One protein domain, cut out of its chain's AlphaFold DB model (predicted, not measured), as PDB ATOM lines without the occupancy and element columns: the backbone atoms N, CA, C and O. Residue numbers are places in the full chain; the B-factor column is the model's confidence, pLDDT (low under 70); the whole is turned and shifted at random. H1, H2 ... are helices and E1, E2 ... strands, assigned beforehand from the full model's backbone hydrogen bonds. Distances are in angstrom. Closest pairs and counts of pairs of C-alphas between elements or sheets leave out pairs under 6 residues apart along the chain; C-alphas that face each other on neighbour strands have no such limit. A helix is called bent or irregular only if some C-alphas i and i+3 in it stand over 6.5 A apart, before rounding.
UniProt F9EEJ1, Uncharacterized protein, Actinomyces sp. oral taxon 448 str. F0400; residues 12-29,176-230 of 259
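This is residues 12 to 29 and 176 to 230 of the 259 residues of an uncharacterized protein of Actinomyces sp. oral taxon 448 str. F0400 (UniProt F9EEJ1). A small cluster of helices has one long helix, H1, with H2 crossing it on one side and H4 set slantwise to it on another; the short helix H3 lies near the end of H1 that holds Ala 12. After H4 the last printed residues run away from the helices as an arm, with the short strand E1 near its far end. The printed part has 73 residues, with four named helices and one named strand in the order H1, H2, H3, H4, E1, and its class is mostly helix. It is compact, with a radius of gyration of the C-alphas of 12.2 A, and its C-alphas span 37 by 26 by 22 A.

Begin with H1, residues 12 to 27. H2, residues 183 to 194, touches it beside residues 19 to 23 of H1 alone; look at the C-alphas of Val 19 and Trp 191, the closest pair, 5.8 A apart. The two lines are about perpendicular, but only just, at 72 degrees. H4, residues 214 to 221, touches residues 13 to 20 of H1 alone, and there the closest C-alphas, those of Ile 16 and Ile 218, are 7.2 A apart. H1 and H4 run the same way at a steep tilt of 49 degrees. H2 and H4 are apart. H3, residues 203 to 206, only just touches H2, with 3 pairs of C-alphas within 8 A; Val 188 and Ala 203 have the closest C-alphas, at 6.2 A. H3 also only just touches H4, again with 3 pairs, and the closest C-alphas are those of Leu 206 and Tyr 214, at 6.9 A. H1 and H3 are close but not clearly touching, with the C-alphas of Ala 12 and Leu 206 closest at 7.8 A. E1, residues 227 to 229, pairs with no named strand and is apart from H1, H2, H3 and H4. In H1, H2 and H4 every O i to N i+4 pair is within hydrogen-bond range; H3 is too short for such a pair, and its one O i to N i+3 pair is within range.

Find C-alpha 12 at (-11.964, 45.644, 57.946); from there H1 runs 21.9 A to C-alpha 27 at (-4.291, 43.877, 37.476). H2 runs 16.3 A from Phe 183 to Cys 194, and H4 10.4 A from Tyr 214 to Met 221. H3 is neither bent nor irregular, but only just: C-alphas 203 and 206 are 6.0 A apart. E1 covers 7.3 A and ends with C-alpha 229 at (-14.955, 40.863, 25.441).

The two C-alphas farthest apart are those of Asp 197 and His 227, at 38.7 A. Residues 30 to 175 are not printed, and C-alphas 29 and 176 are 8.9 A apart across this cut, which lies in the link from H1 to H2. Of the links that are printed whole, H4 to E1 is tight, while H2 to H3 and H3 to H4 are short. The mean pLDDT of the printed part is 89.6, and residue 224 is the one printed residue under 70.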
ATOM      1  N   ALA A  12     -12.234  46.703  58.912       84.62
ATOM      2  CA  ALA A  12     -11.964  45.644  57.946       84.62
ATOM      3  C   ALA A  12     -12.418  46.042  56.535       84.62
ATOM      4  O   ALA A  12     -11.688  45.796  55.575       84.62
ATOM      5  N   LEU A  13     -13.555  46.732  56.404       88.25
ATOM      6  CA  LEU A  13     -14.081  47.147  55.104       88.25
ATOM      7  C   LEU A  13     -13.161  48.157  54.410       88.25
ATOM      8  O   LEU A  13     -12.831  47.974  53.243       88.25
ATOM      9  N   ALA A  14     -12.660  49.156  55.141       90.50
ATOM     10  CA  ALA A  14     -11.708  50.128  54.595       90.50
ATOM     11  C   ALA A  14     -10.396  49.463  54.126       90.50
ATOM     12  O   ALA A  14      -9.808  49.848  53.112       90.50
ATOM     13  N   ARG A  15      -9.937  48.424  54.839       92.69
ATOM     14  CA  ARG A  15      -8.769  47.630  54.425       92.69
ATOM     15  C   ARG A  15      -9.055  46.806  53.170       92.69
ATOM     16  O   ARG A  15      -8.220  46.773  52.268       92.69
ATOM     17  N   ILE A  16     -10.238  46.201  53.078       94.12
ATOM     18  CA  ILE A  16     -10.692  45.479  51.883       94.12
ATOM     19  C   ILE A  16     -10.773  46.421  50.679       94.12
ATOM     20  O   ILE A  16     -10.253  46.084  49.619       94.12
ATOM     21  N   GLU A  17     -11.358  47.608  50.839       94.56
ATOM     22  CA  GLU A  17     -11.434  48.627  49.786       94.56
ATOM     23  C   GLU A  17     -10.044  49.006  49.272       94.56
ATOM     24  O   GLU A  17      -9.835  49.069  48.059       94.56
ATOM     25  N   ARG A  18      -9.064  49.172  50.172       95.38
ATOM     26  CA  ARG A  18      -7.666  49.420  49.794       95.38
ATOM     27  C   ARG A  18      -7.087  48.281  48.949       95.38
ATOM     28  O   ARG A  18      -6.473  48.547  47.920       95.38
ATOM     29  N   VAL A  19      -7.288  47.026  49.351       96.69
ATOM     30  CA  VAL A  19      -6.786  45.859  48.601       96.69
ATOM     31  C   VAL A  19      -7.478  45.732  47.248       96.69
ATOM     32  O   VAL A  19      -6.816  45.508  46.239       96.69
ATOM     33  N   VAL A  20      -8.795  45.926  47.193       95.25
ATOM     34  CA  VAL A  20      -9.561  45.913  45.942       95.25
ATOM     35  C   VAL A  20      -9.107  47.033  45.008       95.25
ATOM     36  O   VAL A  20      -8.949  46.798  43.810       95.25
ATOM     37  N   SER A  21      -8.852  48.229  45.541       95.12
ATOM     38  CA  SER A  21      -8.285  49.342  44.777       95.12
ATOM     39  C   SER A  21      -6.933  48.965  44.174       95.12
ATOM     40  O   SER A  21      -6.736  49.149  42.976       95.12
ATOM     41  N   GLN A  22      -6.045  48.361  44.968       96.25
ATOM     42  CA  GLN A  22      -4.738  47.903  44.494       96.25
ATOM     43  C   GLN A  22      -4.864  46.827  43.406       96.25
ATOM     44  O   GLN A  22      -4.129  46.847  42.421       96.25
ATOM     45  N   ILE A  23      -5.813  45.896  43.546       95.56
ATOM     46  CA  ILE A  23      -6.066  44.868  42.527       95.56
ATOM     47  C   ILE A  23      -6.513  45.510  41.210       95.56
ATOM     48  O   ILE A  23      -6.023  45.126  40.152       95.56
ATOM     49  N   ARG A  24      -7.428  46.484  41.262       93.94
ATOM     50  CA  ARG A  24      -7.912  47.193  40.068       93.94
ATOM     51  C   ARG A  24      -6.804  47.978  39.376       93.94
ATOM     52  O   ARG A  24      -6.741  47.959  38.154       93.94
ATOM     53  N   GLU A  25      -5.949  48.640  40.144       94.12
ATOM     54  CA  GLU A  25      -4.851  49.444  39.608       94.12
ATOM     55  C   GLU A  25      -3.767  48.578  38.957       94.12
ATOM     56  O   GLU A  25      -3.315  48.875  37.857       94.12
ATOM     57  N   VAL A  26      -3.371  47.483  39.614       95.00
ATOM     58  CA  VAL A  26      -2.240  46.657  39.162       95.00
ATOM     59  C   VAL A  26      -2.654  45.609  38.129       95.00
ATOM     60  O   VAL A  26      -1.895  45.316  37.209       95.00
ATOM     61  N   TYR A  27      -3.836  45.014  38.286       93.38
ATOM     62  CA  TYR A  27      -4.291  43.877  37.476       93.38
ATOM     63  C   TYR A  27      -5.516  44.200  36.635       93.38
ATOM     64  O   TYR A  27      -6.020  43.325  35.925       93.38
ATOM     65  N   GLY A  28      -6.045  45.414  36.722       91.69
ATOM     66  CA  GLY A  28      -7.126  45.791  35.840       91.69
ATOM     67  C   GLY A  28      -6.639  45.849  34.391       91.69
ATOM     68  O   GLY A  28      -5.481  46.159  34.115       91.69
ATOM     69  N   ARG A  29      -7.541  45.564  33.457       91.44
ATOM     70  CA  ARG A  29      -7.264  45.653  32.025       91.44
ATOM     71  C   ARG A  29      -8.426  46.261  31.272       91.44
ATOM     72  O   ARG A  29      -9.574  46.173  31.706       91.44
ATOM     73  N   PRO A 176      -9.846  41.305  37.982       91.06
ATOM     74  CA  PRO A 176      -9.964  39.883  38.280       91.06
ATOM     75  C   PRO A 176     -11.230  39.555  39.080       91.06
ATOM     76  O   PRO A 176     -11.480  40.120  40.146       91.06
ATOM     77  N   SER A 177     -12.024  38.620  38.559       87.81
ATOM     78  CA  SER A 177     -13.289  38.226  39.174       87.81
ATOM     79  C   SER A 177     -13.063  37.363  40.416       87.81
ATOM     80  O   SER A 177     -12.345  36.365  40.320       87.81
ATOM     81  N   PRO A 178     -13.792  37.598  41.524       87.19
ATOM     82  CA  PRO A 178     -13.803  36.693  42.676       87.19
ATOM     83  C   PRO A 178     -14.360  35.288  42.417       87.19
ATOM     84  O   PRO A 178     -14.368  34.455  43.321       87.19
ATOM     85  N   ALA A 179     -14.887  35.028  41.219       81.44
ATOM     86  CA  ALA A 179     -15.283  33.692  40.781       81.44
ATOM     87  C   ALA A 179     -14.145  32.915  40.092       81.44
ATOM     88  O   ALA A 179     -14.277  31.710  39.904       81.44
ATOM     89  N   GLY A 180     -13.059  33.588  39.700       83.00
ATOM     90  CA  GLY A 180     -11.909  32.948  39.068       83.00
ATOM     91  C   GLY A 180     -11.077  32.152  40.071       83.00
ATOM     92  O   GLY A 180     -10.908  32.573  41.216       83.00
ATOM     93  N   TYR A 181     -10.519  31.024  39.627       83.44
ATOM     94  CA  TYR A 181      -9.679  30.154  40.457       83.44
ATOM     95  C   TYR A 181      -8.466  30.895  41.049       83.44
ATOM     96  O   TYR A 181      -8.143  30.737  42.224       83.44
ATOM     97  N   ASP A 182      -7.855  31.786  40.266       88.00
ATOM     98  CA  ASP A 182      -6.650  32.522  40.669       88.00
ATOM     99  C   ASP A 182      -6.923  33.728  41.582       88.00
ATOM    100  O   ASP A 182      -5.983  34.397  42.030       88.00
ATOM    101  N   PHE A 183      -8.191  34.025  41.884       91.38
ATOM    102  CA  PHE A 183      -8.545  35.224  42.635       91.38
ATOM    103  C   PHE A 183      -8.132  35.169  44.105       91.38
ATOM    104  O   PHE A 183      -7.536  36.125  44.590       91.38
ATOM    105  N   GLU A 184      -8.428  34.085  44.832       92.81
ATOM    106  CA  GLU A 184      -8.066  33.990  46.259       92.81
ATOM    107  C   GLU A 184      -6.543  34.125  46.463       92.81
ATOM    108  O   GLU A 184      -6.135  34.977  47.258       92.81
ATOM    109  N   PRO A 185      -5.684  33.403  45.710       94.88
ATOM    110  CA  PRO A 185      -4.240  33.607  45.781       94.88
ATOM    111  C   PRO A 185      -3.818  35.053  45.494       94.88
ATOM    112  O   PRO A 185      -2.946  35.589  46.177       94.88
ATOM    113  N   LEU A 186      -4.417  35.697  44.488       95.25
ATOM    114  CA  LEU A 186      -4.141  37.095  44.163       95.25
ATOM    115  C   LEU A 186      -4.529  38.041  45.306       95.25
ATOM    116  O   LEU A 186      -3.744  38.918  45.678       95.25
ATOM    117  N   PHE A 187      -5.720  37.855  45.865       95.75
ATOM    118  CA  PHE A 187      -6.242  38.677  46.944       95.75
ATOM    119  C   PHE A 187      -5.365  38.571  48.192       95.75
ATOM    120  O   PHE A 187      -4.922  39.595  48.704       95.75
ATOM    121  N   VAL A 188      -5.033  37.350  48.629       96.44
ATOM    122  CA  VAL A 188      -4.189  37.111  49.813       96.44
ATOM    123  C   VAL A 188      -2.795  37.717  49.639       96.44
ATOM    124  O   VAL A 188      -2.306  38.406  50.532       96.44
ATOM    125  N   ARG A 189      -2.156  37.542  48.472       97.19
ATOM    126  CA  ARG A 189      -0.848  38.172  48.202       97.19
ATOM    127  C   ARG A 189      -0.922  39.695  48.269       97.19
ATOM    128  O   ARG A 189      -0.045  40.330  48.855       97.19
ATOM    129  N   THR A 190      -1.958  40.281  47.673       97.38
ATOM    130  CA  THR A 190      -2.136  41.738  47.659       97.38
ATOM    131  C   THR A 190      -2.419  42.266  49.065       97.38
ATOM    132  O   THR A 190      -1.822  43.263  49.469       97.38
ATOM    133  N   TRP A 191      -3.240  41.555  49.844       96.94
ATOM    134  CA  TRP A 191      -3.478  41.855  51.254       96.94
ATOM    135  C   TRP A 191      -2.177  41.864  52.052       96.94
ATOM    136  O   TRP A 191      -1.849  42.878  52.658       96.94
ATOM    137  N   ASN A 192      -1.397  40.784  51.989       97.12
ATOM    138  CA  ASN A 192      -0.160  40.644  52.765       97.12
ATOM    139  C   ASN A 192       0.908  41.669  52.350       97.12
ATOM    140  O   ASN A 192       1.781  42.005  53.142       97.12
ATOM    141  N   THR A 193       0.824  42.202  51.127       96.62
ATOM    142  CA  THR A 193       1.660  43.328  50.676       96.62
ATOM    143  C   THR A 193       1.202  44.653  51.294       96.62
ATOM    144  O   THR A 193       2.026  45.475  51.682       96.62
ATOM    145  N   CYS A 194      -0.111  44.880  51.383       95.56
ATOM    146  CA  CYS A 194      -0.683  46.087  51.984       95.56
ATOM    147  C   CYS A 194      -0.603  46.105  53.517       95.56
ATOM    148  O   CYS A 194      -0.492  47.188  54.090       95.56
ATOM    149  N   PHE A 195      -0.671  44.938  54.160       95.25
ATOM    150  CA  PHE A 195      -0.759  44.765  55.613       95.25
ATOM    151  C   PHE A 195       0.185  43.644  56.090       95.25
ATOM    152  O   PHE A 195      -0.276  42.568  56.471       95.25
ATOM    153  N   PRO A 196       1.512  43.862  56.062       95.06
ATOM    154  CA  PRO A 196       2.489  42.832  56.424       95.06
ATOM    155  C   PRO A 196       2.430  42.420  57.905       95.06
ATOM    156  O   PRO A 196       2.799  41.294  58.230       95.06
ATOM    157  N   ASP A 197       1.944  43.300  58.784       95.50
ATOM    158  CA  ASP A 197       1.821  43.042  60.227       95.50
ATOM    159  C   ASP A 197       0.592  42.179  60.584       95.50
ATOM    160  O   ASP A 197       0.530  41.602  61.668       95.50
ATOM    161  N   GLU A 198      -0.376  42.058  59.667       92.19
ATOM    162  CA  GLU A 198      -1.608  41.273  59.825       92.19
ATOM    163  C   GLU A 198      -1.849  40.389  58.582       92.19
ATOM    164  O   GLU A 198      -2.793  40.624  57.813       92.19
ATOM    165  N   PRO A 199      -0.982  39.389  58.331       94.38
ATOM    166  CA  PRO A 199      -1.073  38.565  57.136       94.38
ATOM    167  C   PRO A 199      -2.246  37.582  57.210       94.38
ATOM    168  O   PRO A 199      -2.553  37.015  58.258       94.38
ATOM    169  N   LEU A 200      -2.844  37.312  56.053       94.38
ATOM    170  CA  LEU A 200      -3.843  36.269  55.858       94.38
ATOM    171  C   LEU A 200      -3.201  35.025  55.245       94.38
ATOM    172  O   LEU A 200      -2.332  35.126  54.371       94.38
ATOM    173  N   ALA A 201      -3.678  33.848  55.651       94.12
ATOM    174  CA  ALA A 201      -3.408  32.604  54.936       94.12
ATOM    175  C   ALA A 201      -4.486  32.343  53.871       94.12
ATOM    176  O   ALA A 201      -4.185  31.825  52.794       94.12
ATOM    177  N   ARG A 202      -5.738  32.720  54.158       92.81
ATOM    178  CA  ARG A 202      -6.907  32.567  53.285       92.81
ATOM    179  C   ARG A 202      -7.784  33.812  53.316       92.81
ATOM    180  O   ARG A 202      -7.836  34.518  54.317       92.81
ATOM    181  N   ALA A 203      -8.565  34.043  52.260       88.75
ATOM    182  CA  ALA A 203      -9.506  35.168  52.251       88.75
ATOM    183  C   ALA A 203     -10.616  35.008  53.313       88.75
ATOM    184  O   ALA A 203     -11.123  35.996  53.838       88.75
ATOM    185  N   ALA A 204     -10.961  33.763  53.664       87.25
ATOM    186  CA  ALA A 204     -11.932  33.451  54.712       87.25
ATOM    187  C   ALA A 204     -11.475  33.865  56.122       87.25
ATOM    188  O   ALA A 204     -12.332  34.087  56.973       87.25
ATOM    189  N   ASP A 205     -10.165  34.021  56.354       90.00
ATOM    190  CA  ASP A 205      -9.612  34.415  57.659       90.00
ATOM    191  C   ASP A 205     -10.003  35.858  58.039       90.00
ATOM    192  O   ASP A 205      -9.891  36.249  59.198       90.00
ATOM    193  N   LEU A 206     -10.522  36.642  57.082       87.50
ATOM    194  CA  LEU A 206     -11.146  37.944  57.338       87.50
ATOM    195  C   LEU A 206     -12.430  37.846  58.166       87.50
ATOM    196  O   LEU A 206     -12.789  38.807  58.842       87.50
ATOM    197  N   ASN A 207     -13.146  36.723  58.092       85.69
ATOM    198  CA  ASN A 207     -14.427  36.548  58.767       85.69
ATOM    199  C   ASN A 207     -14.201  36.058  60.205       85.69
ATOM    200  O   ASN A 207     -14.325  34.867  60.496       85.69
ATOM    201  N   VAL A 208     -13.839  36.976  61.102       81.88
ATOM    202  CA  VAL A 208     -13.520  36.658  62.505       81.88
ATOM    203  C   VAL A 208     -14.791  36.460  63.338       81.88
ATOM    204  O   VAL A 208     -14.816  35.630  64.248       81.88
ATOM    205  N   MET A 209     -15.864  37.193  63.031       80.56
ATOM    206  CA  MET A 209     -17.145  37.075  63.723       80.56
ATOM    207  C   MET A 209     -18.109  36.132  62.978       80.56
ATOM    208  O   MET A 209     -18.098  36.074  61.749       80.56
ATOM    209  N   PRO A 210     -19.029  35.440  63.684       71.69
ATOM    210  CA  PRO A 210     -19.934  34.443  63.087       71.69
ATOM    211  C   PRO A 210     -20.858  34.940  61.961       71.69
ATOM    212  O   PRO A 210     -21.485  34.129  61.284       71.69
ATOM    213  N   TYR A 211     -20.993  36.257  61.791       77.19
ATOM    214  CA  TYR A 211     -21.852  36.892  60.784       77.19
ATOM    215  C   TYR A 211     -21.063  37.736  59.772       77.19
ATOM    216  O   TYR A 211     -21.658  38.482  58.979       77.19
ATOM    217  N   ASP A 212     -19.737  37.628  59.793       80.62
ATOM    218  CA  ASP A 212     -18.889  38.251  58.792       80.62
ATOM    219  C   ASP A 212     -19.003  37.479  57.477       80.62
ATOM    220  O   ASP A 212     -19.016  36.252  57.417       80.62
ATOM    221  N   ASP A 213     -19.141  38.244  56.407       84.75
ATOM    222  CA  ASP A 213     -19.254  37.759  55.037       84.75
ATOM    223  C   ASP A 213     -18.610  38.814  54.142       84.75
ATOM    224  O   ASP A 213     -19.263  39.453  53.319       84.75
ATOM    225  N   TYR A 214     -17.324  39.066  54.383       87.69
ATOM    226  CA  TYR A 214     -16.553  40.031  53.604       87.69
ATOM    227  C   TYR A 214     -16.344  39.563  52.165       87.69
ATOM    228  O   TYR A 214     -16.178  40.377  51.259       87.69
ATOM    229  N   MET A 215     -16.435  38.254  51.911       85.94
ATOM    230  CA  MET A 215     -16.415  37.712  50.551       85.94
ATOM    231  C   MET A 215     -17.590  38.214  49.716       85.94
ATOM    232  O   MET A 215     -17.429  38.439  48.513       85.94
ATOM    233  N   ARG A 216     -18.762  38.427  50.320       85.88
ATOM    234  CA  ARG A 216     -19.882  39.083  49.643       85.88
ATOM    235  C   ARG A 216     -19.572  40.536  49.297       85.88
ATOM    236  O   ARG A 216     -19.920  40.957  48.195       85.88
ATOM    237  N   ASP A 217     -18.916  41.276  50.185       89.06
ATOM    238  CA  ASP A 217     -18.538  42.670  49.926       89.06
ATOM    239  C   ASP A 217     -17.481  42.756  48.824       89.06
ATOM    240  O   ASP A 217     -17.667  43.498  47.865       89.06
ATOM    241  N   ILE A 218     -16.442  41.915  48.878       90.31
ATOM    242  CA  ILE A 218     -15.419  41.795  47.829       90.31
ATOM    243  C   ILE A 218     -16.071  41.487  46.475       90.31
ATOM    244  O   ILE A 218     -15.761  42.136  45.478       90.31
ATOM    245  N   ARG A 219     -17.022  40.542  46.434       86.44
ATOM    246  CA  ARG A 219     -17.808  40.226  45.225       86.44
ATOM    247  C   ARG A 219     -18.639  41.408  44.730       86.44
ATOM    248  O   ARG A 219     -18.802  41.544  43.525       86.44
ATOM    249  N   GLY A 220     -19.176  42.225  45.633       87.50
ATOM    250  CA  GLY A 220     -19.921  43.434  45.284       87.50
ATOM    251  C   GLY A 220     -19.023  44.554  44.755       87.50
ATOM    252  O   GLY A 220     -19.400  45.244  43.815       87.50
ATOM    253  N   MET A 221     -17.825  44.717  45.325       90.44
ATOM    254  CA  MET A 221     -16.861  45.718  44.869       90.44
ATOM    255  C   MET A 221     -16.245  45.329  43.525       90.44
ATOM    256  O   MET A 221     -16.118  46.167  42.642       90.44
ATOM    257  N   LEU A 222     -15.871  44.068  43.328       87.50
ATOM    258  CA  LEU A 222     -15.307  43.563  42.071       87.50
ATOM    259  C   LEU A 222     -16.387  42.976  41.158       87.50
ATOM    260  O   LEU A 222     -16.153  41.937  40.543       87.50
ATOM    261  N   ASP A 223     -17.576  43.594  41.121       74.81
ATOM    262  CA  ASP A 223     -18.722  43.111  40.346       74.81
ATOM    263  C   ASP A 223     -18.295  42.720  38.928       74.81
ATOM    264  O   ASP A 223     -17.985  43.560  38.088       74.81
ATOM    265  N   ALA A 224     -18.264  41.411  38.692       69.56
ATOM    266  CA  ALA A 224     -17.843  40.813  37.437       69.56
ATOM    267  C   ALA A 224     -19.048  40.341  36.613       69.56
ATOM    268  O   ALA A 224     -18.893  39.502  35.721       69.56
ATOM    269  N   SER A 225     -20.258  40.793  36.962       72.88
ATOM    270  CA  SER A 225     -21.475  40.440  36.239       72.88
ATOM    271  C   SER A 225     -21.547  41.109  34.865       72.88
ATOM    272  O   SER A 225     -20.934  42.146  34.616       72.88
ATOM    273  N   GLY A 226     -22.320  40.497  33.969       78.38
ATOM    274  CA  GLY A 226     -22.529  40.998  32.611       78.38
ATOM    275  C   GLY A 226     -21.545  40.429  31.588       78.38
ATOM    276  O   GLY A 226     -20.522  39.829  31.927       78.38
ATOM    277  N   HIS A 227     -21.894  40.599  30.314       84.31
ATOM    278  CA  HIS A 227     -21.115  40.096  29.187       84.31
ATOM    279  C   HIS A 227     -20.010  41.085  28.820       84.31
ATOM    280  O   HIS A 227     -20.203  42.301  28.865       84.31
ATOM    281  N   ARG A 228     -18.833  40.564  28.468       89.50
ATOM    282  CA  ARG A 228     -17.700  41.384  28.041       89.50
ATOM    283  C   ARG A 228     -16.739  40.617  27.146       89.50
ATOM    284  O   ARG A 228     -16.627  39.400  27.254       89.50
ATOM    285  N   LEU A 229     -16.014  41.354  26.316       91.25
ATOM    286  CA  LEU A 229     -14.955  40.863  25.441       91.25
ATOM    287  C   LEU A 229     -13.594  41.343  25.964       91.25
ATOM    288  O   LEU A 229     -13.482  42.463  26.461       91.25
ATOM    289  N   GLY A 230     -12.567  40.491  25.897       88.94
ATOM    290  CA  GLY A 230     -11.206  40.808  26.369       88.94
ATOM    291  C   GLY A 230     -11.017  40.864  27.892       88.94
ATOM    292  O   GLY A 230      -9.886  40.883  28.372       88.94
TER     293      GLY A 230